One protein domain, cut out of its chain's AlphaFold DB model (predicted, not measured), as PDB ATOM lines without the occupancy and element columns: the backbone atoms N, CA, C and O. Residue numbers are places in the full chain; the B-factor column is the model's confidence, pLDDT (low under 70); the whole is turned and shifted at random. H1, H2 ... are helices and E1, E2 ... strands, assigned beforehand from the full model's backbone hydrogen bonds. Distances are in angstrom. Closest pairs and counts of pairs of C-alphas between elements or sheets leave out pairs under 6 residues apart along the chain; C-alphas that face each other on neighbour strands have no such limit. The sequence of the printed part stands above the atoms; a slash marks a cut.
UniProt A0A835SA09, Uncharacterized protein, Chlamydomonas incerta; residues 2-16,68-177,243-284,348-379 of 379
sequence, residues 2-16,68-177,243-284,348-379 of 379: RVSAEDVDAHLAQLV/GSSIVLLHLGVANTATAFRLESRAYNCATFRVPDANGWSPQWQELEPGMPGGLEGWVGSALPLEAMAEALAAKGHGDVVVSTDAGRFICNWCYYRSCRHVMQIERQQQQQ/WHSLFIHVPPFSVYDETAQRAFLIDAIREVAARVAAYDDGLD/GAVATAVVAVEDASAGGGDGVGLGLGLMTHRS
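This is residues 2 to 16, 68 to 177, 243 to 284 and 348 to 379 of the 379 residues of an uncharacterized protein of Chlamydomonas incerta (UniProt A0A835SA09). One strongly twisted sheet of six strands forms the middle of three layers, with H1 and H3 over one face and H2 and H4 over the other, and the sheet curls round the long helix H4. The last turns of H3, within residues 172 to 177, stick out from the body. The printed part has 199 residues, with four named helices and six named strands in the order H1 E1 E2 H2 E3 H3 E4 H4 E5 E6; the class is mixed, helices and strands. The mixed sheet runs E3 E2 E4 E1 E5 E6, with E3 and E2, and E4 and E1, parallel. The whole is compact, with a radius of gyration of the C-alphas of 16.8 A and spans of 51 by 48 by 36 A.

H1, residues 5 to 16, is on the sheet at a height of 10.6 A, over E5, residues 350 to 357. It touches H3, residues 155 to 176, the closest C-alphas being those of Val 8 and Cys 159, 6.2 A apart; they run the same way at a shallow tilt of 33 degrees, only just short of steep. E1, residues 70 to 78, is antiparallel to E5, with N 74 and O 353 at 2.9 A. E2, residues 85 to 88, H2, residues 130 to 138, and E3, residues 145 to 148, make a strand-helix-strand unit, two parallel neighbour strands with a helix between, its crossover right-handed; N 146 and O 85 are 2.9 A apart. H3 is over E1 and E4, residues 243 to 250, at a height of 9.2 A. E4 is parallel to E1, with N 246 and O 73 at 3.0 A, and antiparallel to E2, with N 86 and O 249 at 2.9 A. H4, residues 258 to 280, touches H2 with residues 264 to 272 alone, the closest C-alphas being those of Met 133 and Glu 271, 6.5 A apart, at a steep tilt of 42 degrees, opposite ways. E5 and E6, residues 369 to 373, form an antiparallel hairpin, with N 354 and O 371 at 2.9 A. Each O i to N i+4 pair is within hydrogen-bond range in H1, H2, H3 and H4.

H1 begins at C-alpha 5 (300.052, 274.963, 202.742). H4 is 32.5 A long, H3 31.5 A, E1 26.2 A, E4 22.8 A and E5 22.1 A. E6 ends at C-alpha 373 (309.285, 262.598, 209.465).

The C-alphas farthest apart, those of Gln 108 and Gly 363, are 52.8 A apart. Residues 17 to 67, 178 to 242 and 285 to 347 are not printed; the gaps between C-alphas are 17.5, 15.9 and 36.7 A. The links E2 to H2 and E5 to E6 are long. The model's pLDDT is under 70 at residues 68, 279 to 284 and 348 to 379.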
ATOM      1  N   ARG A   2     311.277 274.418 199.954       71.00
ATOM      2  CA  ARG A   2     309.972 275.101 199.880       71.00
ATOM      3  C   ARG A   2     308.881 274.075 200.190       71.00
ATOM      4  O   ARG A   2     309.056 272.913 199.839       71.00
ATOM      5  N   VAL A   3     307.816 274.507 200.858       85.31
ATOM      6  CA  VAL A   3     306.657 273.688 201.253       85.31
ATOM      7  C   VAL A   3     305.393 274.510 200.974       85.31
ATOM      8  O   VAL A   3     305.430 275.732 201.151       85.31
ATOM      9  N   SER A   4     304.311 273.894 200.494       92.19
ATOM     10  CA  SER A   4     303.007 274.557 200.352       92.19
ATOM     11  C   SER A   4     302.121 274.350 201.582       92.19
ATOM     12  O   SER A   4     302.354 273.461 202.403       92.19
ATOM     13  N   ALA A   5     301.073 275.163 201.713       92.56
ATOM     14  CA  ALA A   5     300.052 274.963 202.742       92.56
ATOM     15  C   ALA A   5     299.306 273.620 202.571       92.56
ATOM     16  O   ALA A   5     298.931 272.977 203.552       92.56
ATOM     17  N   GLU A   6     299.143 273.175 201.321       93.44
ATOM     18  CA  GLU A   6     298.496 271.914 200.951       93.44
ATOM     19  C   GLU A   6     299.354 270.693 201.330       93.44
ATOM     20  O   GLU A   6     298.833 269.748 201.924       93.44
ATOM     21  N   ASP A   7     300.675 270.746 201.103       92.06
ATOM     22  CA  ASP A   7     301.617 269.698 201.538       92.06
ATOM     23  C   ASP A   7     301.572 269.497 203.060       92.06
ATOM     24  O   ASP A   7     301.638 268.368 203.550       92.06
ATOM     25  N   VAL A   8     301.467 270.598 203.815       91.94
ATOM     26  CA  VAL A   8     301.383 270.573 205.282       91.94
ATOM     27  C   VAL A   8     300.084 269.921 205.747       91.94
ATOM     28  O   VAL A   8     300.135 269.046 206.612       91.94
ATOM     29  N   ASP A   9     298.939 270.294 205.172       93.00
ATOM     30  CA  ASP A   9     297.643 269.698 205.517       93.00
ATOM     31  C   ASP A   9     297.606 268.197 205.176       93.00
ATOM     32  O   ASP A   9     297.212 267.381 206.016       93.00
ATOM     33  N   ALA A  10     298.080 267.815 203.986       92.06
ATOM     34  CA  ALA A  10     298.138 266.424 203.545       92.06
ATOM     35  C   ALA A  10     299.075 265.571 204.421       92.06
ATOM     36  O   ALA A  10     298.705 264.471 204.846       92.06
ATOM     37  N   HIS A  11     300.267 266.081 204.742       90.00
ATOM     38  CA  HIS A  11     301.232 265.382 205.587       90.00
ATOM     39  C   HIS A  11     300.763 265.269 207.040       90.00
ATOM     40  O   HIS A  11     300.886 264.192 207.616       90.00
ATOM     41  N   LEU A  12     300.191 266.324 207.635       90.50
ATOM     42  CA  LEU A  12     299.638 266.252 208.993       90.50
ATOM     43  C   LEU A  12     298.496 265.230 209.073       90.50
ATOM     44  O   LEU A  12     298.474 264.422 210.003       90.50
ATOM     45  N   ALA A  13     297.604 265.197 208.079       89.50
ATOM     46  CA  ALA A  13     296.539 264.201 208.004       89.50
ATOM     47  C   ALA A  13     297.094 262.767 207.892       89.50
ATOM     48  O   ALA A  13     296.667 261.884 208.639       89.50
ATOM     49  N   GLN A  14     298.080 262.532 207.014       89.94
ATOM     50  CA  GLN A  14     298.739 261.229 206.871       89.94
ATOM     51  C   GLN A  14     299.457 260.805 208.163       89.94
ATOM     52  O   GLN A  14     299.301 259.671 208.614       89.94
ATOM     53  N   LEU A  15     300.227 261.712 208.767       88.44
ATOM     54  CA  LEU A  15     301.024 261.462 209.965       88.44
ATOM     55  C   LEU A  15     300.131 261.111 211.159       88.44
ATOM     56  O   LEU A  15     300.347 260.099 211.820       88.44
ATOM     57  N   VAL A  16     299.073 261.896 211.389       87.94
ATOM     58  CA  VAL A  16     298.088 261.636 212.446       87.94
ATOM     59  C   VAL A  16     297.317 260.337 212.184       87.94
ATOM     60  O   VAL A  16     297.034 259.612 213.133       87.94
ATOM     61  N   GLY A  68     300.229 255.868 230.292       65.81
ATOM     62  CA  GLY A  68     299.849 256.550 229.063       65.81
ATOM     63  C   GLY A  68     301.080 256.773 228.188       65.81
ATOM     64  O   GLY A  68     302.062 257.348 228.645       65.81
ATOM     65  N   SER A  69     301.031 256.337 226.931       79.31
ATOM     66  CA  SER A  69     302.029 256.721 225.928       79.31
ATOM     67  C   SER A  69     301.653 258.066 225.310       79.31
ATOM     68  O   SER A  69     300.494 258.282 224.945       79.31
ATOM     69  N   SER A  70     302.629 258.961 225.170       87.44
ATOM     70  CA  SER A  70     302.372 260.352 224.789       87.44
ATOM     71  C   SER A  70     303.118 260.743 223.515       87.44
ATOM     72  O   SER A  70     304.302 260.459 223.329       87.44
ATOM     73  N   ILE A  71     302.382 261.380 222.603       90.50
ATOM     74  CA  ILE A  71     302.827 261.708 221.244       90.50
ATOM     75  C   ILE A  71     303.021 263.218 221.138       90.50
ATOM     76  O   ILE A  71     302.075 263.984 221.329       90.50
ATOM     77  N   VAL A  72     304.231 263.656 220.780       92.81
ATOM     78  CA  VAL A  72     304.525 265.077 220.556       92.81
ATOM     79  C   VAL A  72     304.824 265.340 219.086       92.81
ATOM     80  O   VAL A  72     305.774 264.798 218.515       92.81
ATOM     81  N   LEU A  73     304.022 266.221 218.491       94.94
ATOM     82  CA  LEU A  73     304.261 266.807 217.178       94.94
ATOM     83  C   LEU A  73     305.165 268.035 217.364       94.94
ATOM     84  O   LEU A  73     304.699 269.108 217.758       94.94
ATOM     85  N   LEU A  74     306.469 267.854 217.142       96.06
ATOM     86  CA  LEU A  74     307.478 268.902 217.276       96.06
ATOM     87  C   LEU A  74     307.812 269.477 215.897       96.06
ATOM     88  O   LEU A  74     308.365 268.796 215.035       96.06
ATOM     89  N   HIS A  75     307.501 270.751 215.703       96.00
ATOM     90  CA  HIS A  75     307.720 271.466 214.453       96.00
ATOM     91  C   HIS A  75     308.849 272.484 214.606       96.00
ATOM     92  O   HIS A  75     308.931 273.185 215.613       96.00
ATOM     93  N   LEU A  76     309.707 272.580 213.595       95.69
ATOM     94  CA  LEU A  76     310.835 273.506 213.545       95.69
ATOM     95  C   LEU A  76     310.700 274.390 212.308       95.69
ATOM     96  O   LEU A  76     310.479 273.864 211.218       95.69
ATOM     97  N   GLY A  77     310.868 275.704 212.452       94.31
ATOM     98  CA  GLY A  77     310.864 276.648 211.330       94.31
ATOM     99  C   GLY A  77     311.996 277.662 211.422       94.31
ATOM    100  O   GLY A  77     312.323 278.121 212.511       94.31
ATOM    101  N   VAL A  78     312.588 278.050 210.292       93.31
ATOM    102  CA  VAL A  78     313.621 279.102 210.286       93.31
ATOM    103  C   VAL A  78     312.965 280.484 210.317       93.31
ATOM    104  O   VAL A  78     312.256 280.856 209.382       93.31
ATOM    105  N   ALA A  79     313.245 281.271 211.356       92.56
ATOM    106  CA  ALA A  79     312.902 282.690 211.412       92.56
ATOM    107  C   ALA A  79     314.139 283.525 211.052       92.56
ATOM    108  O   ALA A  79     315.011 283.748 211.884       92.56
ATOM    109  N   ASN A  80     314.220 284.000 209.804       87.75
ATOM    110  CA  ASN A  80     315.441 284.611 209.254       87.75
ATOM    111  C   ASN A  80     315.899 285.909 209.965       87.75
ATOM    112  O   ASN A  80     317.055 286.294 209.831       87.75
ATOM    113  N   THR A  81     315.022 286.570 210.732       89.62
ATOM    114  CA  THR A  81     315.341 287.748 211.567       89.62
ATOM    115  C   THR A  81     315.421 287.436 213.071       89.62
ATOM    116  O   THR A  81     315.563 288.346 213.885       89.62
ATOM    117  N   ALA A  82     315.326 286.166 213.484       91.50
ATOM    118  CA  ALA A  82     315.445 285.788 214.890       91.50
ATOM    119  C   ALA A  82     316.915 285.663 215.321       91.50
ATOM    120  O   ALA A  82     317.697 284.942 214.709       91.50
ATOM    121  N   THR A  83     317.261 286.315 216.432       95.38
ATOM    122  CA  THR A  83     318.559 286.194 217.122       95.38
ATOM    123  C   THR A  83     318.540 285.188 218.280       95.38
ATOM    124  O   THR A  83     319.551 284.990 218.942       95.38
ATOM    125  N   ALA A  84     317.386 284.571 218.536       97.19
ATOM    126  CA  ALA A  84     317.082 283.740 219.698       97.19
ATOM    127  C   ALA A  84     316.202 282.554 219.282       97.19
ATOM    128  O   ALA A  84     315.403 282.682 218.347       97.19
ATOM    129  N   PHE A  85     316.300 281.431 219.992       98.31
ATOM    130  CA  PHE A  85     315.356 280.323 219.847       98.31
ATOM    131  C   PHE A  85     314.005 280.718 220.451       98.31
ATOM    132  O   PHE A  85     313.949 281.207 221.580       98.31
ATOM    133  N   ARG A  86     312.906 280.510 219.719       98.12
ATOM    134  CA  ARG A  86     311.561 280.908 220.162       98.12
ATOM    135  C   ARG A  86     310.654 279.695 220.295       98.12
ATOM    136  O   ARG A  86     310.342 279.057 219.294       98.12
ATOM    137  N   LEU A  87     310.215 279.396 221.515       98.12
ATOM    138  CA  LEU A  87     309.143 278.436 221.774       98.12
ATOM    139  C   LEU A  87     307.811 279.148 221.513       98.12
ATOM    140  O   LEU A  87     307.459 280.079 222.236       98.12
ATOM    141  N   GLU A  88     307.085 278.764 220.467       97.94
ATOM    142  CA  GLU A  88     305.834 279.436 220.116       97.94
ATOM    143  C   GLU A  88     304.699 278.986 221.042       97.94
ATOM    144  O   GLU A  88     304.373 277.805 221.120       97.94
ATOM    145  N   SER A  89     304.073 279.944 221.725       96.69
ATOM    146  CA  SER A  89     302.901 279.731 222.586       96.69
ATOM    147  C   SER A  89     301.572 279.886 221.847       96.69
ATOM    148  O   SER A  89     300.541 279.436 222.351       96.69
ATOM    149  N   ARG A  90     301.567 280.526 220.665       96.50
ATOM    150  CA  ARG A  90     300.351 280.826 219.895       96.50
ATOM    151  C   ARG A  90     300.544 280.637 218.392       96.50
ATOM    152  O   ARG A  90     301.495 281.148 217.807       96.50
ATOM    153  N   ALA A  91     299.560 279.998 217.773       97.44
ATOM    154  CA  ALA A  91     299.281 280.054 216.348       97.44
ATOM    155  C   ALA A  91     297.932 280.747 216.118       97.44
ATOM    156  O   ALA A  91     296.919 280.364 216.709       97.44
ATOM    157  N   TYR A  92     297.907 281.743 215.239       97.94
ATOM    158  CA  TYR A  92     296.719 282.508 214.869       97.94
ATOM    159  C   TYR A  92     295.928 281.819 213.756       97.94
ATOM    160  O   TYR A  92     296.502 281.259 212.824       97.94
ATOM    161  N   ASN A  93     294.605 281.961 213.787       97.81
ATOM    162  CA  ASN A  93     293.657 281.535 212.758       97.81
ATOM    163  C   ASN A  93     293.690 282.458 211.517       97.81
ATOM    164  O   ASN A  93     292.664 282.735 210.906       97.81
ATOM    165  N   CYS A  94     294.867 282.966 211.147       97.69
ATOM    166  CA  CYS A  94     295.072 283.892 210.040       97.69
ATOM    167  C   CYS A  94     296.212 283.411 209.136       97.69
ATOM    168  O   CYS A  94     297.350 283.229 209.580       97.69
ATOM    169  N   ALA A  95     295.905 283.256 207.851       97.06
ATOM    170  CA  ALA A  95     296.870 283.132 206.775       97.06
ATOM    171  C   ALA A  95     296.949 284.473 206.029       97.06
ATOM    172  O   ALA A  95     296.000 284.890 205.358       97.06
ATOM    173  N   THR A  96     298.085 285.162 206.154       96.69
ATOM    174  CA  THR A  96     298.395 286.349 205.348       96.69
ATOM    175  C   THR A  96     299.856 286.288 204.902       96.69
ATOM    176  O   THR A  96     300.800 286.557 205.648       96.69
ATOM    177  N   PHE A  97     300.049 285.764 203.692       95.00
ATOM    178  CA  PHE A  97     301.343 285.333 203.176       95.00
ATOM    179  C   PHE A  97     302.001 286.504 202.433       95.00
ATOM    180  O   PHE A  97     301.503 286.958 201.401       95.00
ATOM    181  N   ARG A  98     303.129 286.997 202.973       92.38
ATOM    182  CA  ARG A  98     303.925 288.104 202.394       92.38
ATOM    183  C   ARG A  98     304.632 287.719 201.086       92.38
ATOM    184  O   ARG A  98     304.961 288.592 200.290       92.38
ATOM    185  N   VAL A  99     304.885 286.426 200.895       91.62
ATOM    186  CA  VAL A  99     305.443 285.816 199.683       91.62
ATOM    187  C   VAL A  99     304.641 284.551 199.362       91.62
ATOM    188  O   VAL A  99     304.115 283.945 200.299       91.62
ATOM    189  N   PRO A 100     304.555 284.120 198.093       94.81
ATOM    190  CA  PRO A 100     303.884 282.871 197.751       94.81
ATOM    191  C   PRO A 100     304.564 281.641 198.367       94.81
ATOM    192  O   PRO A 100     305.783 281.622 198.560       94.81
ATOM    193  N   ASP A 101     303.779 280.599 198.633       94.00
ATOM    194  CA  ASP A 101     304.275 279.289 199.059       94.00
ATOM    195  C   ASP A 101     304.877 278.470 197.892       94.00
ATOM    196  O   ASP A 101     305.081 278.983 196.786       94.00
ATOM    197  N   ALA A 102     305.203 277.189 198.119       92.75
ATOM    198  CA  ALA A 102     305.789 276.340 197.074       92.75
ATOM    199  C   ALA A 102     304.915 276.187 195.814       92.75
ATOM    200  O   ALA A 102     305.470 276.069 194.720       92.75
ATOM    201  N   ASN A 103     303.586 276.245 195.958       94.88
ATOM    202  CA  ASN A 103     302.621 276.095 194.867       94.88
ATOM    203  C   ASN A 103     302.202 277.456 194.276       94.88
ATOM    204  O   ASN A 103     301.356 277.519 193.386       94.88
ATOM    205  N   GLY A 104     302.806 278.556 194.743       95.81
ATOM    206  CA  GLY A 104     302.490 279.913 194.305       95.81
ATOM    207  C   GLY A 104     301.263 280.521 194.992       95.81
ATOM    208  O   GLY A 104     300.781 281.565 194.552       95.81
ATOM    209  N   TRP A 105     300.756 279.911 196.068       95.88
ATOM    210  CA  TRP A 105     299.594 280.416 196.795       95.88
ATOM    211  C   TRP A 105     300.004 281.482 197.823       95.88
ATOM    212  O   TRP A 105     300.987 281.322 198.544       95.88
ATOM    213  N   SER A 106     299.272 282.600 197.874       96.00
ATOM    214  CA  SER A 106     299.618 283.770 198.703       96.00
ATOM    215  C   SER A 106     298.365 284.426 199.322       96.00
ATOM    216  O   SER A 106     298.038 285.568 198.982       96.00
ATOM    217  N   PRO A 107     297.618 283.715 200.195       96.56
ATOM    218  CA  PRO A 107     296.390 284.202 200.826       96.56
ATOM    219  C   PRO A 107     296.614 285.517 201.571       96.56
ATOM    220  O   PRO A 107     297.689 285.752 202.117       96.56
ATOM    221  N   GLN A 108     295.583 286.359 201.611       97.38
ATOM    222  CA  GLN A 108     295.590 287.648 202.300       97.38
ATOM    223  C   GLN A 108     294.421 287.676 203.284       97.38
ATOM    224  O   GLN A 108     293.271 287.569 202.860       97.38
ATOM    225  N   TRP A 109     294.716 287.823 204.578       96.44
ATOM    226  CA  TRP A 109     293.721 287.931 205.660       96.44
ATOM    227  C   TRP A 109     292.641 286.832 205.636       96.44
ATOM    228  O   TRP A 109     291.458 287.104 205.831       96.44
ATOM    229  N   GLN A 110     293.047 285.588 205.373       97.38
ATOM    230  CA  GLN A 110     292.144 284.443 205.271       97.38
ATOM    231  C   GLN A 110     292.109 283.645 206.583       97.38
ATOM    232  O   GLN A 110     293.158 283.341 207.151       97.38
ATOM    233  N   GLU A 111     290.915 283.257 207.038       97.19
ATOM    234  CA  GLU A 111     290.765 282.353 208.185       97.19
ATOM    235  C   GLU A 111     291.236 280.930 207.836       97.19
ATOM    236  O   GLU A 111     290.874 280.376 206.795       97.19
ATOM    237  N   LEU A 112     292.039 280.333 208.723       96.31
ATOM    238  CA  LEU A 112     292.509 278.944 208.613       96.31
ATOM    239  C   LEU A 112     291.357 277.945 208.821       96.31
ATOM    240  O   LEU A 112     291.283 276.919 208.143       96.31
ATOM    241  N   GLU A 113     290.459 278.251 209.753       95.38
ATOM    242  CA  GLU A 113     289.251 277.499 210.080       95.38
ATOM    243  C   GLU A 113     288.074 278.488 210.235       95.38
ATOM    244  O   GLU A 113     287.918 279.106 211.294       95.38
ATOM    245  N   PRO A 114     287.271 278.694 209.169       94.81
ATOM    246  CA  PRO A 114     286.229 279.717 209.144       94.81
ATOM    247  C   PRO A 114     285.168 279.561 210.232       94.81
ATOM    248  O   PRO A 114     284.648 278.467 210.463       94.81
ATOM    249  N   GLY A 115     284.799 280.673 210.869       91.00
ATOM    250  CA  GLY A 115     283.757 280.684 211.901       91.00
ATOM    251  C   GLY A 115     284.203 280.129 213.257       91.00
ATOM    252  O   GLY A 115     283.392 280.067 214.185       91.00
ATOM    253  N   MET A 116     285.487 279.788 213.416       90.06
ATOM    254  CA  MET A 116     286.093 279.720 214.743       90.06
ATOM    255  C   MET A 116     285.988 281.097 215.419       90.06
ATOM    256  O   MET A 116     286.222 282.129 214.779       90.06
ATOM    257  N   PRO A 117     285.624 281.155 216.711       89.69
ATOM    258  CA  PRO A 117     285.418 282.428 217.380       89.69
ATOM    259  C   PRO A 117     286.734 283.221 217.444       89.69
ATOM    260  O   PRO A 117     287.804 282.668 217.700       89.69
ATOM    261  N   GLY A 118     286.636 284.525 217.178       91.56
ATOM    262  CA  GLY A 118     287.777 285.440 217.047       91.56
ATOM    263  C   GLY A 118     288.207 285.696 215.606       91.56
ATOM    264  O   GLY A 118     288.942 286.655 215.370       91.56
ATOM    265  N   GLY A 119     287.736 284.886 214.653       95.75
ATOM    266  CA  GLY A 119     288.132 284.991 213.253       95.75
ATOM    267  C   GLY A 119     289.652 284.964 213.124       95.75
ATOM    268  O   GLY A 119     290.294 284.103 213.723       95.75
ATOM    269  N   LEU A 120     290.225 285.946 212.428       95.69
ATOM    270  CA  LEU A 120     291.671 286.099 212.208       95.69
ATOM    271  C   LEU A 120     292.510 286.267 213.495       95.69
ATOM    272  O   LEU A 120     293.669 285.854 213.518       95.69
ATOM    273  N   GLU A 121     291.940 286.839 214.561       95.62
ATOM    274  CA  GLU A 121     292.623 287.049 215.853       95.62
ATOM    275  C   GLU A 121     292.402 285.892 216.845       95.62
ATOM    276  O   GLU A 121     292.994 285.863 217.927       95.62
ATOM    277  N   GLY A 122     291.560 284.911 216.495       95.75
ATOM    278  CA  GLY A 122     291.445 283.665 217.252       95.75
ATOM    279  C   GLY A 122     292.748 282.867 217.170       95.75
ATOM    280  O   GLY A 122     293.380 282.819 216.118       95.75
ATOM    281  N   TRP A 123     293.163 282.219 218.258       96.69
ATOM    282  CA  TRP A 123     294.426 281.476 218.310       96.69
ATOM    283  C   TRP A 123     294.304 280.158 219.086       96.69
ATOM    284  O   TRP A 123     293.357 279.933 219.841       96.69
ATOM    285  N   VAL A 124     295.278 279.277 218.869       95.88
ATOM    286  CA  VAL A 124     295.510 278.021 219.603       95.88
ATOM    287  C   VAL A 124     296.983 277.934 220.004       95.88
ATOM    288  O   VAL A 124     297.795 278.682 219.471       95.88
ATOM    289  N   GLY A 125     297.342 277.060 220.939       94.00
ATOM    290  CA  GLY A 125     298.703 276.989 221.476       94.00
ATOM    291  C   GLY A 125     299.053 275.619 222.043       94.00
ATOM    292  O   GLY A 125     298.252 274.680 221.963       94.00
ATOM    293  N   SER A 126     300.254 275.509 222.608       86.94
ATOM    294  CA  SER A 126     300.710 274.306 223.308       86.94
ATOM    295  C   SER A 126     300.058 274.186 224.689       86.94
ATOM    296  O   SER A 126     299.626 275.177 225.272       86.94
ATOM    297  N   ALA A 127     300.030 272.964 225.221       84.06
ATOM    298  CA  ALA A 127     299.737 272.686 226.631       84.06
ATOM    299  C   ALA A 127     301.014 272.405 227.454       84.06
ATOM    300  O   ALA A 127     300.923 272.079 228.634       84.06
ATOM    301  N   LEU A 128     302.197 272.484 226.830       89.69
ATOM    302  CA  LEU A 128     303.486 272.305 227.501       89.69
ATOM    303  C   LEU A 128     303.890 273.585 228.270       89.69
ATOM    304  O   LEU A 128     303.581 274.681 227.804       89.69
ATOM    305  N   PRO A 129     304.608 273.477 229.406       92.69
ATOM    306  CA  PRO A 129     304.999 274.620 230.241       92.69
ATOM    307  C   PRO A 129     306.205 275.377 229.650       92.69
ATOM    308  O   PRO A 129     307.343 275.221 230.107       92.69
ATOM    309  N   LEU A 130     305.961 276.162 228.595       94.94
ATOM    310  CA  LEU A 130     306.999 276.734 227.726       94.94
ATOM    311  C   LEU A 130     307.964 277.679 228.449       94.94
ATOM    312  O   LEU A 130     309.152 277.670 228.144       94.94
ATOM    313  N   GLU A 131     307.496 278.454 229.421       95.38
ATOM    314  CA  GLU A 131     308.299 279.421 230.177       95.38
ATOM    315  C   GLU A 131     309.417 278.705 230.941       95.38
ATOM    316  O   GLU A 131     310.601 279.000 230.775       95.38
ATOM    317  N   ALA A 132     309.044 277.676 231.702       94.25
ATOM    318  CA  ALA A 132     309.993 276.856 232.439       94.25
ATOM    319  C   ALA A 132     310.825 275.950 231.508       94.25
ATOM    320  O   ALA A 132     311.910 275.518 231.898       94.25
ATOM    321  N   MET A 133     310.353 275.620 230.297       96.00
ATOM    322  CA  MET A 133     311.182 274.950 229.281       96.00
ATOM    323  C   MET A 133     312.253 275.892 228.718       96.00
ATOM    324  O   MET A 133     313.401 275.481 228.572       96.00
ATOM    325  N   ALA A 134     311.905 277.150 228.433       97.50
ATOM    326  CA  ALA A 134     312.841 278.166 227.962       97.50
ATOM    327  C   ALA A 134     313.925 278.448 229.014       97.50
ATOM    328  O   ALA A 134     315.108 278.418 228.680       97.50
ATOM    329  N   GLU A 135     313.544 278.597 230.288       96.62
ATOM    330  CA  GLU A 135     314.484 278.715 231.414       96.62
ATOM    331  C   GLU A 135     315.445 277.514 231.484       96.62
ATOM    332  O   GLU A 135     316.663 277.692 231.515       96.62
ATOM    333  N   ALA A 136     314.920 276.284 231.425       96.81
ATOM    334  CA  ALA A 136     315.732 275.067 231.473       96.81
ATOM    335  C   ALA A 136     316.664 274.897 230.257       96.81
ATOM    336  O   ALA A 136     317.712 274.262 230.374       96.81
ATOM    337  N   LEU A 137     316.317 275.452 229.091       97.94
ATOM    338  CA  LEU A 137     317.160 275.426 227.890       97.94
ATOM    339  C   LEU A 137     318.219 276.538 227.904       97.94
ATOM    340  O   LEU A 137     319.377 276.267 227.585       97.94
ATOM    341  N   ALA A 138     317.874 277.745 228.355       96.94
ATOM    342  CA  ALA A 138     318.839 278.819 228.586       96.94
ATOM    343  C   ALA A 138     319.883 278.411 229.647       96.94
ATOM    344  O   ALA A 138     321.084 278.592 229.446       96.94
ATOM    345  N   ALA A 139     319.452 277.749 230.730       97.31
ATOM    346  CA  ALA A 139     320.328 277.229 231.785       97.31
ATOM    347  C   ALA A 139     321.318 276.141 231.311       97.31
ATOM    348  O   ALA A 139     322.359 275.952 231.940       97.31
ATOM    349  N   LYS A 140     321.039 275.455 230.193       97.00
ATOM    350  CA  LYS A 140     321.972 274.509 229.540       97.00
ATOM    351  C   LYS A 140     323.019 275.204 228.655       97.00
ATOM    352  O   LYS A 140     323.899 274.534 228.126       97.00
ATOM    353  N   GLY A 141     322.960 276.532 228.523       96.56
ATOM    354  CA  GLY A 141     323.947 277.335 227.796       96.56
ATOM    355  C   GLY A 141     323.621 277.591 226.323       96.56
ATOM    356  O   GLY A 141     324.490 278.066 225.598       96.56
ATOM    357  N   HIS A 142     322.387 277.331 225.873       94.88
ATOM    358  CA  HIS A 142     321.968 277.501 224.469       94.88
ATOM    359  C   HIS A 142     321.750 278.965 224.029       94.88
ATOM    360  O   HIS A 142     321.211 279.210 222.954       94.88
ATOM    361  N   GLY A 143     322.182 279.939 224.835       89.56
ATOM    362  CA  GLY A 143     321.997 281.367 224.572       89.56
ATOM    363  C   GLY A 143     320.566 281.834 224.842       89.56
ATOM    364  O   GLY A 143     319.915 281.361 225.777       89.56
ATOM    365  N   ASP A 144     320.087 282.774 224.030       94.19
ATOM    366  CA  ASP A 144     318.743 283.331 224.169       94.19
ATOM    367  C   ASP A 144     317.684 282.306 223.732       94.19
ATOM    368  O   ASP A 144     317.526 282.005 222.544       94.19
ATOM    369  N   VAL A 145     316.920 281.805 224.706       98.06
ATOM    370  CA  VAL A 145     315.725 280.977 224.501       98.06
ATOM    371  C   VAL A 145     314.537 281.698 225.132       98.06
ATOM    372  O   VAL A 145     314.556 282.002 226.323       98.06
ATOM    373  N   VAL A 146     313.506 281.989 224.340       97.62
ATOM    374  CA  VAL A 146     312.350 282.797 224.764       97.62
ATOM    375  C   VAL A 146     311.029 282.124 224.408       97.62
ATOM    376  O   VAL A 146     310.945 281.367 223.441       97.62
ATOM    377  N   VAL A 147     309.969 282.441 225.152       97.88
ATOM    378  CA  VAL A 147     308.595 282.146 224.720       97.88
ATOM    379  C   VAL A 147     308.123 283.270 223.801       97.88
ATOM    380  O   VAL A 147     308.261 284.448 224.124       97.88
ATOM    381  N   SER A 148     307.575 282.905 222.646       96.56
ATOM    382  CA  SER A 148     307.012 283.823 221.656       96.56
ATOM    383  C   SER A 148     305.494 283.687 221.608       96.56
ATOM    384  O   SER A 148     304.941 282.609 221.823       96.56
ATOM    385  N   THR A 149     304.798 284.790 221.344       96.12
ATOM    386  CA  THR A 149     303.337 284.850 221.196       96.12
ATOM    387  C   THR A 149     302.896 284.990 219.737       96.12
ATOM    388  O   THR A 149     301.709 285.211 219.499       96.12
ATOM    389  N   ASP A 150     303.814 284.866 218.770       94.06
ATOM    390  CA  ASP A 150     303.561 285.115 217.349       94.06
ATOM    391  C   ASP A 150     304.423 284.225 216.432       94.06
ATOM    392  O   ASP A 150     305.538 284.581 216.045       94.06
ATOM    393  N   ALA A 151     303.859 283.092 215.999       94.94
ATOM    394  CA  ALA A 151     304.466 282.187 215.018       94.94
ATOM    395  C   ALA A 151     304.497 282.745 213.567       94.94
ATOM    396  O   ALA A 151     304.658 281.991 212.599       94.94
ATOM    397  N   GLY A 152     304.307 284.055 213.379       94.62
ATOM    398  CA  GLY A 152     304.066 284.683 212.085       94.62
ATOM    399  C   GLY A 152     302.674 284.352 211.541       94.62
ATOM    400  O   GLY A 152     301.829 283.797 212.232       94.62
ATOM    401  N   ARG A 153     302.400 284.706 210.279       95.75
ATOM    402  CA  ARG A 153     301.121 284.436 209.572       95.75
ATOM    403  C   ARG A 153     301.332 283.647 208.259       95.75
ATOM    404  O   ARG A 153     300.492 283.667 207.363       95.75
ATOM    405  N   PHE A 154     302.481 282.967 208.152       94.94
ATOM    406  CA  PHE A 154     302.940 282.167 207.002       94.94
ATOM    407  C   PHE A 154     302.892 280.649 207.310       94.94
ATOM    408  O   PHE A 154     302.259 280.238 208.282       94.94
ATOM    409  N   ILE A 155     303.565 279.811 206.510       95.25
ATOM    410  CA  ILE A 155     303.569 278.336 206.610       95.25
ATOM    411  C   ILE A 155     303.917 277.804 208.016       95.25
ATOM    412  O   ILE A 155     303.331 276.810 208.441       95.25
ATOM    413  N   CYS A 156     304.792 278.472 208.777       95.38
ATOM    414  CA  CYS A 156     305.097 278.107 210.169       95.38
ATOM    415  C   CYS A 156     303.837 278.113 211.053       95.38
ATOM    416  O   CYS A 156     303.468 277.098 211.643       95.38
ATOM    417  N   ASN A 157     303.122 279.240 211.061       97.25
ATOM    418  CA  ASN A 157     301.849 279.406 211.757       97.25
ATOM    419  C   ASN A 157     300.747 278.494 211.208       97.25
ATOM    420  O   ASN A 157     299.982 277.942 211.990       97.25
ATOM    421  N   TRP A 158     300.685 278.293 209.886       96.94
ATOM    422  CA  TRP A 158     299.754 277.342 209.271       96.94
ATOM    423  C   TRP A 158     299.948 275.933 209.848       96.94
ATOM    424  O   TRP A 158     299.005 275.329 210.359       96.94
ATOM    425  N   CYS A 159     301.189 275.440 209.828       96.44
ATOM    426  CA  CYS A 159     301.566 274.135 210.360       96.44
ATOM    427  C   CYS A 159     301.258 274.022 211.856       96.44
ATOM    428  O   CYS A 159     300.610 273.060 212.278       96.44
ATOM    429  N   TYR A 160     301.641 275.029 212.647       97.56
ATOM    430  CA  TYR A 160     301.414 275.012 214.088       97.56
ATOM    431  C   TYR A 160     299.919 275.054 214.443       97.56
ATOM    432  O   TYR A 160     299.453 274.229 215.229       97.56
ATOM    433  N   TYR A 161     299.137 275.929 213.794       97.56
ATOM    434  CA  TYR A 161     297.687 276.013 213.976       97.56
ATOM    435  C   TYR A 161     297.028 274.667 213.676       97.56
ATOM    436  O   TYR A 161     296.333 274.105 214.523       97.56
ATOM    437  N   ARG A 162     297.293 274.102 212.492       96.50
ATOM    438  CA  ARG A 162     296.741 272.812 212.059       96.50
ATOM    439  C   ARG A 162     297.100 271.676 213.015       96.50
ATOM    440  O   ARG A 162     296.220 270.885 213.354       96.50
ATOM    441  N   SER A 163     298.345 271.632 213.485       95.81
ATOM    442  CA  SER A 163     298.844 270.651 214.452       95.81
ATOM    443  C   SER A 163     298.121 270.756 215.806       95.81
ATOM    444  O   SER A 163     297.491 269.789 216.241       95.81
ATOM    445  N   CYS A 164     298.060 271.947 216.415       95.44
ATOM    446  CA  CYS A 164     297.278 272.195 217.634       95.44
ATOM    447  C   CYS A 164     295.786 271.849 217.473       95.44
ATOM    448  O   CYS A 164     295.183 271.270 218.378       95.44
ATOM    449  N   ARG A 165     295.170 272.157 216.321       94.56
ATOM    450  CA  ARG A 165     293.770 271.791 216.047       94.56
ATOM    451  C   ARG A 165     293.569 270.277 215.965       94.56
ATOM    452  O   ARG A 165     292.586 269.790 216.521       94.56
ATOM    453  N   HIS A 166     294.493 269.530 215.355       92.25
ATOM    454  CA  HIS A 166     294.438 268.063 215.334       92.25
ATOM    455  C   HIS A 166     294.534 267.474 216.749       92.25
ATOM    456  O   HIS A 166     293.722 266.616 217.094       92.25
ATOM    457  N   VAL A 167     295.447 267.980 217.586       91.56
ATOM    458  CA  VAL A 167     295.572 267.589 219.004       91.56
ATOM    459  C   VAL A 167     294.252 267.803 219.757       91.56
ATOM    460  O   VAL A 167     293.665 266.844 220.257       91.56
ATOM    461  N   MET A 168     293.706 269.025 219.735       90.62
ATOM    462  CA  MET A 168     292.447 269.363 220.419       90.62
ATOM    463  C   MET A 168     291.248 268.523 219.940       90.62
ATOM    464  O   MET A 168     290.313 268.261 220.701       90.62
ATOM    465  N   GLN A 169     291.236 268.117 218.667       90.00
ATOM    466  CA  GLN A 169     290.204 267.237 218.116       90.00
ATOM    467  C   GLN A 169     290.366 265.787 218.597       90.00
ATOM    468  O   GLN A 169     289.357 265.146 218.895       90.00
ATOM    469  N   ILE A 170     291.600 265.281 218.724       88.19
ATOM    470  CA  ILE A 170     291.896 263.947 219.277       88.19
ATOM    471  C   ILE A 170     291.444 263.866 220.734       88.19
ATOM    472  O   ILE A 170     290.660 262.981 221.077       88.19
ATOM    473  N   GLU A 171     291.868 264.809 221.577       85.88
ATOM    474  CA  GLU A 171     291.508 264.828 222.999       85.88
ATOM    475  C   GLU A 171     289.986 264.871 223.195       85.88
ATOM    476  O   GLU A 171     289.428 264.095 223.973       85.88
ATOM    477  N   ARG A 172     289.285 265.714 222.425       86.75
ATOM    478  CA  ARG A 172     287.819 265.802 222.449       86.75
ATOM    479  C   ARG A 172     287.149 264.489 222.036       86.75
ATOM    480  O   ARG A 172     286.191 264.071 222.687       86.75
ATOM    481  N   GLN A 173     287.649 263.825 220.991       86.56
ATOM    482  CA  GLN A 173     287.153 262.511 220.558       86.56
ATOM    483  C   GLN A 173     287.366 261.454 221.656       86.56
ATOM    484  O   GLN A 173     286.436 260.717 221.982       86.56
ATOM    485  N   GLN A 174     288.537 261.429 222.299       83.31
ATOM    486  CA  GLN A 174     288.829 260.518 223.411       83.31
ATOM    487  C   GLN A 174     288.015 260.800 224.683       83.31
ATOM    488  O   GLN A 174     287.786 259.882 225.470       83.31
ATOM    489  N   GLN A 175     287.613 262.048 224.932       80.81
ATOM    490  CA  GLN A 175     286.730 262.408 226.049       80.81
ATOM    491  C   GLN A 175     285.296 261.932 225.782       80.81
ATOM    492  O   GLN A 175     284.698 261.283 226.636       80.81
ATOM    493  N   GLN A 176     284.773 262.168 224.575       83.00
ATOM    494  CA  GLN A 176     283.429 261.734 224.163       83.00
ATOM    495  C   GLN A 176     283.271 260.204 224.089       83.00
ATOM    496  O   GLN A 176     282.157 259.700 224.186       83.00
ATOM    497  N   GLN A 177     284.373 259.463 223.930       76.69
ATOM    498  CA  GLN A 177     284.398 257.995 223.900       76.69
ATOM    499  C   GLN A 177     284.584 257.337 225.281       76.69
ATOM    500  O   GLN A 177     284.657 256.106 225.363       76.69
ATOM    501  N   TRP A 243     298.330 263.788 223.489       90.88
ATOM    502  CA  TRP A 243     298.877 264.369 222.274       90.88
ATOM    503  C   TRP A 243     299.263 265.812 222.564       90.88
ATOM    504  O   TRP A 243     298.505 266.546 223.191       90.88
ATOM    505  N   HIS A 244     300.436 266.219 222.096       92.94
ATOM    506  CA  HIS A 244     300.965 267.563 222.291       92.94
ATOM    507  C   HIS A 244     301.483 268.114 220.962       92.94
ATOM    508  O   HIS A 244     301.884 267.367 220.068       92.94
ATOM    509  N   SER A 245     301.486 269.438 220.837       95.25
ATOM    510  CA  SER A 245     302.039 270.147 219.687       95.25
ATOM    511  C   SER A 245     302.896 271.313 220.165       95.25
ATOM    512  O   SER A 245     302.508 272.040 221.087       95.25
ATOM    513  N   LEU A 246     304.067 271.474 219.557       96.94
ATOM    514  CA  LEU A 246     305.003 272.563 219.819       96.94
ATOM    515  C   LEU A 246     305.631 273.003 218.500       96.94
ATOM    516  O   LEU A 246     306.071 272.163 217.717       96.94
ATOM    517  N   PHE A 247     305.714 274.311 218.281       97.94
ATOM    518  CA  PHE A 247     306.521 274.889 217.215       97.94
ATOM    519  C   PHE A 247     307.688 275.661 217.829       97.94
ATOM    520  O   PHE A 247     307.509 276.392 218.804       97.94
ATOM    521  N   ILE A 248     308.880 275.496 217.261       98.06
ATOM    522  CA  ILE A 248     310.068 276.260 217.631       98.06
ATOM    523  C   ILE A 248     310.572 277.005 216.399       98.06
ATOM    524  O   ILE A 248     310.932 276.379 215.396       98.06
ATOM    525  N   HIS A 249     310.644 278.333 216.474       97.69
ATOM    526  CA  HIS A 249     311.438 279.082 215.508       97.69
ATOM    527  C   HIS A 249     312.914 279.045 215.899       97.69
ATOM    528  O   HIS A 249     313.294 279.434 217.006       97.69
ATOM    529  N   VAL A 250     313.743 278.590 214.962       96.88
ATOM    530  CA  VAL A 250     315.202 278.612 215.067       96.88
ATOM    531  C   VAL A 250     315.769 279.810 214.287       96.88
ATOM    532  O   VAL A 250     315.246 280.145 213.215       96.88
ATOM    533  N   PRO A 251     316.830 280.463 214.790       96.44
ATOM    534  CA  PRO A 251     317.627 281.424 214.026       96.44
ATOM    535  C   PRO A 251     318.221 280.830 212.734       96.44
ATOM    536  O   PRO A 251     318.365 279.609 212.618       96.44
ATOM    537  N   PRO A 252     318.639 281.658 211.760       95.69
ATOM    538  CA  PRO A 252     319.439 281.180 210.636       95.69
ATOM    539  C   PRO A 252     320.835 280.720 211.101       95.69
ATOM    540  O   PRO A 252     321.345 281.159 212.135       95.69
ATOM    541  N   PHE A 253     321.495 279.872 210.301       96.31
ATOM    542  CA  PHE A 253     322.816 279.310 210.637       96.31
ATOM    543  C   PHE A 253     323.955 280.343 210.756       96.31
ATOM    544  O   PHE A 253     325.042 280.010 211.218       96.31
ATOM    545  N   SER A 254     323.713 281.596 210.362       95.56
ATOM    546  CA  SER A 254     324.610 282.737 210.573       95.56
ATOM    547  C   SER A 254     324.600 283.291 212.006       95.56
ATOM    548  O   SER A 254     325.492 284.065 212.344       95.56
ATOM    549  N   VAL A 255     323.617 282.917 212.837       96.50
ATOM    550  CA  VAL A 255     323.527 283.310 214.259       96.50
ATOM    551  C   VAL A 255     323.954 282.156 215.170       96.50
ATOM    552  O   VAL A 255     324.793 282.347 216.045       96.50
ATOM    553  N   TYR A 256     323.416 280.955 214.938       95.75
ATOM    554  CA  TYR A 256     323.808 279.717 215.624       95.75
ATOM    555  C   TYR A 256     324.137 278.662 214.575       95.75
ATOM    556  O   TYR A 256     323.264 278.333 213.771       95.75
ATOM    557  N   ASP A 257     325.354 278.116 214.584       96.62
ATOM    558  CA  ASP A 257     325.770 277.102 213.610       96.62
ATOM    559  C   ASP A 257     325.007 275.768 213.758       96.62
ATOM    560  O   ASP A 257     324.276 275.535 214.724       96.62
ATOM    561  N   GLU A 258     325.170 274.868 212.785       96.12
ATOM    562  CA  GLU A 258     324.464 273.581 212.758       96.12
ATOM    563  C   GLU A 258     324.739 272.708 214.000       96.12
ATOM    564  O   GLU A 258     323.859 271.972 214.442       96.12
ATOM    565  N   THR A 259     325.932 272.798 214.597       97.44
ATOM    566  CA  THR A 259     326.295 272.061 215.819       97.44
ATOM    567  C   THR A 259     325.566 272.639 217.025       97.44
ATOM    568  O   THR A 259     324.979 271.880 217.798       97.44
ATOM    569  N   ALA A 260     325.544 273.969 217.156       96.75
ATOM    570  CA  ALA A 260     324.817 274.660 218.216       96.75
ATOM    571  C   ALA A 260     323.304 274.395 218.128       96.75
ATOM    572  O   ALA A 260     322.690 273.988 219.116       96.75
ATOM    573  N   GLN A 261     322.705 274.522 216.937       97.06
ATOM    574  CA  GLN A 261     321.285 274.215 216.743       97.06
ATOM    575  C   GLN A 261     320.975 272.735 217.002       97.06
ATOM    576  O   GLN A 261     319.985 272.423 217.659       97.06
ATOM    577  N   ARG A 262     321.828 271.803 216.556       97.00
ATOM    578  CA  ARG A 262     321.648 270.368 216.825       97.00
ATOM    579  C   ARG A 262     321.726 270.046 218.322       97.00
ATOM    580  O   ARG A 262     320.935 269.233 218.795       97.00
ATOM    581  N   ALA A 263     322.629 270.686 219.067       97.62
ATOM    582  CA  ALA A 263     322.726 270.535 220.520       97.62
ATOM    583  C   ALA A 263     321.462 271.055 221.228       97.62
ATOM    584  O   ALA A 263     320.865 270.321 222.018       97.62
ATOM    585  N   PHE A 264     321.003 272.263 220.875       97.94
ATOM    586  CA  PHE A 264     319.744 272.827 221.367       97.94
ATOM    587  C   PHE A 264     318.556 271.890 221.101       97.94
ATOM    588  O   PHE A 264     317.781 271.610 222.013       97.94
ATOM    589  N   LEU A 265     318.428 271.347 219.885       97.06
ATOM    590  CA  LEU A 265     317.314 270.466 219.520       97.06
ATOM    591  C   LEU A 265     317.302 269.151 220.310       97.06
ATOM    592  O   LEU A 265     316.232 268.702 220.717       97.06
ATOM    593  N   ILE A 266     318.468 268.552 220.573       96.88
ATOM    594  CA  ILE A 266     318.576 267.347 221.412       96.88
ATOM    595  C   ILE A 266     318.096 267.642 222.841       96.88
ATOM    596  O   ILE A 266     317.332 266.860 223.411       96.88
ATOM    597  N   ASP A 267     318.494 268.776 223.415       97.81
ATOM    598  CA  ASP A 267     318.082 269.151 224.768       97.81
ATOM    599  C   ASP A 267     316.639 269.656 224.855       97.81
ATOM    600  O   ASP A 267     316.004 269.456 225.891       97.81
ATOM    601  N   ALA A 268     316.095 270.238 223.784       96.94
ATOM    602  CA  ALA A 268     314.684 270.596 223.667       96.94
ATOM    603  C   ALA A 268     313.796 269.344 223.603       96.94
ATOM    604  O   ALA A 268     312.788 269.282 224.301       96.94
ATOM    605  N   ILE A 269     314.201 268.315 222.850       96.31
ATOM    606  CA  ILE A 269     313.532 267.002 222.820       96.31
ATOM    607  C   ILE A 269     313.548 266.343 224.209       96.31
ATOM    608  O   ILE A 269     312.519 265.841 224.662       96.31
ATOM    609  N   ARG A 270     314.690 266.379 224.911       95.19
ATOM    610  CA  ARG A 270     314.804 265.879 226.294       95.19
ATOM    611  C   ARG A 270     313.902 266.644 227.260       95.19
ATOM    612  O   ARG A 270     313.252 266.023 228.094       95.19
ATOM    613  N   GLU A 271     313.847 267.970 227.142       95.12
ATOM    614  CA  GLU A 271     312.990 268.798 227.992       95.12
ATOM    615  C   GLU A 271     311.508 268.509 227.727       95.12
ATOM    616  O   GLU A 271     310.757 268.288 228.670       95.12
ATOM    617  N   VAL A 272     311.100 268.410 226.456       93.62
ATOM    618  CA  VAL A 272     309.754 267.971 226.054       93.62
ATOM    619  C   VAL A 272     309.398 266.634 226.710       93.62
ATOM    620  O   VAL A 272     308.354 266.547 227.350       93.62
ATOM    621  N   ALA A 273     310.261 265.617 226.610       91.25
ATOM    622  CA  ALA A 273     310.001 264.302 227.200       91.25
ATOM    623  C   ALA A 273     309.865 264.365 228.734       91.25
ATOM    624  O   ALA A 273     308.906 263.828 229.289       91.25
ATOM    625  N   ALA A 274     310.767 265.083 229.414       89.00
ATOM    626  CA  ALA A 274     310.722 265.260 230.864       89.00
ATOM    627  C   ALA A 274     309.463 266.011 231.338       89.00
ATOM    628  O   ALA A 274     308.886 265.659 232.368       89.00
ATOM    629  N   ARG A 275     309.004 267.030 230.592       88.19
ATOM    630  CA  ARG A 275     307.768 267.757 230.926       88.19
ATOM    631  C   ARG A 275     306.513 266.958 230.619       88.19
ATOM    632  O   ARG A 275     305.580 267.053 231.402       88.19
ATOM    633  N   VAL A 276     306.484 266.180 229.537       87.19
ATOM    634  CA  VAL A 276     305.347 265.304 229.215       87.19
ATOM    635  C   VAL A 276     305.150 264.263 230.318       87.19
ATOM    636  O   VAL A 276     304.062 264.208 230.875       87.19
ATOM    637  N   ALA A 277     306.202 263.554 230.744       78.69
ATOM    638  CA  ALA A 277     306.108 262.608 231.862       78.69
ATOM    639  C   ALA A 277     305.560 263.267 233.149       78.69
ATOM    640  O   ALA A 277     304.561 262.820 233.705       78.69
ATOM    641  N   ALA A 278     306.124 264.410 233.563       71.81
ATOM    642  CA  ALA A 278     305.665 265.134 234.756       71.81
ATOM    643  C   ALA A 278     304.235 265.718 234.636       71.81
ATOM    644  O   ALA A 278     303.548 265.905 235.641       71.81
ATOM    645  N   TYR A 279     303.779 266.022 233.418       67.31
ATOM    646  CA  TYR A 279     302.400 266.431 233.119       67.31
ATOM    647  C   TYR A 279     301.434 265.234 233.099       67.31
ATOM    648  O   TYR A 279     300.218 265.375 233.282       67.31
ATOM    649  N   ASP A 280     301.974 264.034 232.907       66.44
ATOM    650  CA  ASP A 280     301.217 262.797 232.824       66.44
ATOM    651  C   ASP A 280     300.976 262.168 234.199       66.44
ATOM    652  O   ASP A 280     299.834 261.783 234.475       66.44
ATOM    653  N   ASP A 281     301.955 262.273 235.101       57.34
ATOM    654  CA  ASP A 281     301.903 261.868 236.517       57.34
ATOM    655  C   ASP A 281     300.978 262.717 237.422       57.34
ATOM    656  O   ASP A 281     300.862 262.458 238.622       57.34
ATOM    657  N   GLY A 282     300.270 263.708 236.869       51.28
ATOM    658  CA  GLY A 282     299.170 264.388 237.565       51.28
ATOM    659  C   GLY A 282     299.456 265.800 238.078       51.28
ATOM    660  O   GLY A 282     298.787 266.241 239.012       51.28
ATOM    661  N   LEU A 283     300.380 266.543 237.454       40.56
ATOM    662  CA  LEU A 283     300.317 268.006 237.535       40.56
ATOM    663  C   LEU A 283     298.993 268.510 236.942       40.56
ATOM    664  O   LEU A 283     298.483 267.983 235.952       40.56
ATOM    665  N   ASP A 284     298.399 269.487 237.622       39.94
ATOM    666  CA  ASP A 284     296.951 269.650 237.592       39.94
ATOM    667  C   ASP A 284     296.409 270.142 236.243       39.94
ATOM    668  O   ASP A 284     296.949 271.035 235.589       39.94
ATOM    669  N   GLY A 348     311.752 279.979 203.980       41.62
ATOM    670  CA  GLY A 348     311.139 279.457 205.205       41.62
ATOM    671  C   GLY A 348     310.893 277.949 205.101       41.62
ATOM    672  O   GLY A 348     309.854 277.514 204.610       41.62
ATOM    673  N   ALA A 349     311.868 277.151 205.534       49.38
ATOM    674  CA  ALA A 349     311.736 275.707 205.658       49.38
ATOM    675  C   ALA A 349     311.041 275.358 206.982       49.38
ATOM    676  O   ALA A 349     311.399 275.909 208.023       49.38
ATOM    677  N   VAL A 350     310.096 274.417 206.929       51.88
ATOM    678  CA  VAL A 350     309.473 273.799 208.105       51.88
ATOM    679  C   VAL A 350     309.796 272.307 208.100       51.88
ATOM    680  O   VAL A 350     309.692 271.658 207.059       51.88
ATOM    681  N   ALA A 351     310.190 271.770 209.251       61.19
ATOM    682  CA  ALA A 351     310.423 270.346 209.471       61.19
ATOM    683  C   ALA A 351     309.551 269.837 210.626       61.19
ATOM    684  O   ALA A 351     309.353 270.547 211.611       61.19
ATOM    685  N   THR A 352     309.066 268.599 210.520       59.62
ATOM    686  CA  THR A 352     308.269 267.938 211.562       59.62
ATOM    687  C   THR A 352     309.020 266.716 212.081       59.62
ATOM    688  O   THR A 352     309.342 265.800 211.325       59.62
ATOM    689  N   ALA A 353     309.278 266.692 213.383       61.53
ATOM    690  CA  ALA A 353     309.733 265.522 214.114       61.53
ATOM    691  C   ALA A 353     308.578 264.987 214.969       61.53
ATOM    692  O   ALA A 353     307.842 265.757 215.587       61.53
ATOM    693  N   VAL A 354     308.435 263.665 215.031       55.97
ATOM    694  CA  VAL A 354     307.576 263.015 216.020       55.97
ATOM    695  C   VAL A 354     308.463 262.490 217.133       55.97
ATOM    696  O   VAL A 354     309.371 261.691 216.892       55.97
ATOM    697  N   VAL A 355     308.183 262.936 218.354       56.81
ATOM    698  CA  VAL A 355     308.758 262.350 219.562       56.81
ATOM    699  C   VAL A 355     307.689 261.447 220.164       56.81
ATOM    700  O   VAL A 355     306.651 261.931 220.622       56.81
ATOM    701  N   ALA A 356     307.925 260.137 220.128       49.41
ATOM    702  CA  ALA A 356     307.174 259.183 220.929       49.41
ATOM    703  C   ALA A 356     307.858 259.082 222.296       49.41
ATOM    704  O   ALA A 356     309.042 258.741 222.383       49.41
ATOM    705  N   VAL A 357     307.120 259.426 223.351       49.03
ATOM    706  CA  VAL A 357     307.576 259.315 224.738       49.03
ATOM    707  C   VAL A 357     306.821 258.148 225.366       49.03
ATOM    708  O   VAL A 357     305.605 258.210 225.559       49.03
ATOM    709  N   GLU A 358     307.548 257.066 225.629       46.88
ATOM    710  CA  GLU A 358     307.054 255.890 226.347       46.88
ATOM    711  C   GLU A 358     307.520 255.958 227.811       46.88
ATOM    712  O   GLU A 358     308.603 256.471 228.099       46.88
ATOM    713  N   ASP A 359     306.694 255.473 228.741       40.22
ATOM    714  CA  ASP A 359     307.010 255.479 230.175       40.22
ATOM    715  C   ASP A 359     308.155 254.495 230.495       40.22
ATOM    716  O   ASP A 359     308.000 253.274 230.425       40.22
ATOM    717  N   ALA A 360     309.313 255.038 230.881       41.66
ATOM    718  CA  ALA A 360     310.518 254.279 231.224       41.66
ATOM    719  C   ALA A 360     310.505 253.669 232.648       41.66
ATOM    720  O   ALA A 360     311.493 253.051 233.062       41.66
ATOM    721  N   SER A 361     309.399 253.791 233.396       37.69
ATOM    722  CA  SER A 361     309.206 253.247 234.755       37.69
ATOM    723  C   SER A 361     309.539 251.745 234.887       37.69
ATOM    724  O   SER A 361     309.974 251.285 235.945       37.69
ATOM    725  N   ALA A 362     309.422 250.973 233.799       35.22
ATOM    726  CA  ALA A 362     309.571 249.513 233.787       35.22
ATOM    727  C   ALA A 362     310.953 248.960 233.349       35.22
ATOM    728  O   ALA A 362     311.044 247.792 232.972       35.22
ATOM    729  N   GLY A 363     312.042 249.735 233.474       33.12
ATOM    730  CA  GLY A 363     313.374 249.153 233.718       33.12
ATOM    731  C   GLY A 363     314.513 249.498 232.751       33.12
ATOM    732  O   GLY A 363     314.771 248.788 231.784       33.12
ATOM    733  N   GLY A 364     315.336 250.472 233.151       30.42
ATOM    734  CA  GLY A 364     316.784 250.456 232.882       30.42
ATOM    735  C   GLY A 364     317.259 250.789 231.464       30.42
ATOM    736  O   GLY A 364     318.426 250.531 231.167       30.42
ATOM    737  N   GLY A 365     316.412 251.359 230.606       33.72
ATOM    738  CA  GLY A 365     316.803 251.842 229.280       33.72
ATOM    739  C   GLY A 365     316.146 253.176 228.931       33.72
ATOM    740  O   GLY A 365     314.922 253.260 228.877       33.72
ATOM    741  N   ASP A 366     316.958 254.198 228.645       36.16
ATOM    742  CA  ASP A 366     316.516 255.554 228.276       36.16
ATOM    743  C   ASP A 366     316.000 255.614 226.818       36.16
ATOM    744  O   ASP A 366     316.598 256.232 225.932       36.16
ATOM    745  N   GLY A 367     314.906 254.904 226.538       38.69
ATOM    746  CA  GLY A 367     314.351 254.714 225.195       38.69
ATOM    747  C   GLY A 367     313.422 255.837 224.725       38.69
ATOM    748  O   GLY A 367     312.209 255.681 224.768       38.69
ATOM    749  N   VAL A 368     313.965 256.943 224.202       41.34
ATOM    750  CA  VAL A 368     313.151 257.961 223.499       41.34
ATOM    751  C   VAL A 368     313.011 257.605 222.014       41.34
ATOM    752  O   VAL A 368     313.988 257.632 221.260       41.34
ATOM    753  N   GLY A 369     311.786 257.307 221.573       39.53
ATOM    754  CA  GLY A 369     311.472 256.946 220.190       39.53
ATOM    755  C   GLY A 369     311.415 258.160 219.259       39.53
ATOM    756  O   GLY A 369     310.390 258.835 219.166       39.53
ATOM    757  N   LEU A 370     312.503 258.436 218.531       35.03
ATOM    758  CA  LEU A 370     312.573 259.552 217.578       35.03
ATOM    759  C   LEU A 370     312.203 259.148 216.144       35.03
ATOM    760  O   LEU A 370     313.021 258.613 215.394       35.03
ATOM    761  N   GLY A 371     310.977 259.486 215.739       36.44
ATOM    762  CA  GLY A 371     310.492 259.373 214.366       36.44
ATOM    763  C   GLY A 371     310.675 260.680 213.593       36.44
ATOM    764  O   GLY A 371     309.781 261.528 213.577       36.44
ATOM    765  N   LEU A 372     311.816 260.864 212.922       33.81
ATOM    766  CA  LEU A 372     312.045 262.055 212.094       33.81
ATOM    767  C   LEU A 372     311.317 261.944 210.743       33.81
ATOM    768  O   LEU A 372     311.835 261.373 209.782       33.81
ATOM    769  N   GLY A 373     310.118 262.523 210.668       33.94
ATOM    770  CA  GLY A 373     309.285 262.598 209.465       33.94
ATOM    771  C   GLY A 373     309.790 263.622 208.446       33.94
ATOM    772  O   GLY A 373     309.116 264.612 208.175       33.94
ATOM    773  N   LEU A 374     310.975 263.399 207.870       32.38
ATOM    774  CA  LEU A 374     311.529 264.315 206.875       32.38
ATOM    775  C   LEU A 374     310.721 264.253 205.566       32.38
ATOM    776  O   LEU A 374     310.799 263.277 204.819       32.38
ATOM    777  N   MET A 375     309.968 265.314 205.264       36.34
ATOM    778  CA  MET A 375     309.407 265.518 203.927       36.34
ATOM    779  C   MET A 375     310.549 265.538 202.897       36.34
ATOM    780  O   MET A 375     311.434 266.390 202.960       36.34
ATOM    781  N   THR A 376     310.512 264.644 201.910       28.48
ATOM    782  CA  THR A 376     311.408 264.694 200.747       28.48
ATOM    783  C   THR A 376     310.608 264.447 199.476       28.48
ATOM    784  O   THR A 376     310.219 263.312 199.196       28.48
ATOM    785  N   HIS A 377     310.369 265.500 198.694       26.52
ATOM    786  CA  HIS A 377     309.758 265.358 197.377       26.52
ATOM    787  C   HIS A 377     310.754 264.670 196.431       26.52
ATOM    788  O   HIS A 377     311.880 265.143 196.269       26.52
ATOM    789  N   ARG A 378     310.356 263.560 195.800       24.95
ATOM    790  CA  ARG A 378     311.080 263.019 194.640       24.95
ATOM    791  C   ARG A 378     310.599 263.758 193.397       24.95
ATOM    792  O   ARG A 378     309.410 263.710 193.101       24.95
ATOM    793  N   SER A 379     311.511 264.471 192.743       33.00
ATOM    794  CA  SER A 379     311.301 265.086 191.426       33.00
ATOM    795  C   SER A 379     311.037 264.050 190.334       33.00
ATOM    796  O   SER A 379     311.564 262.922 190.472       33.00
TER     797      SER A 379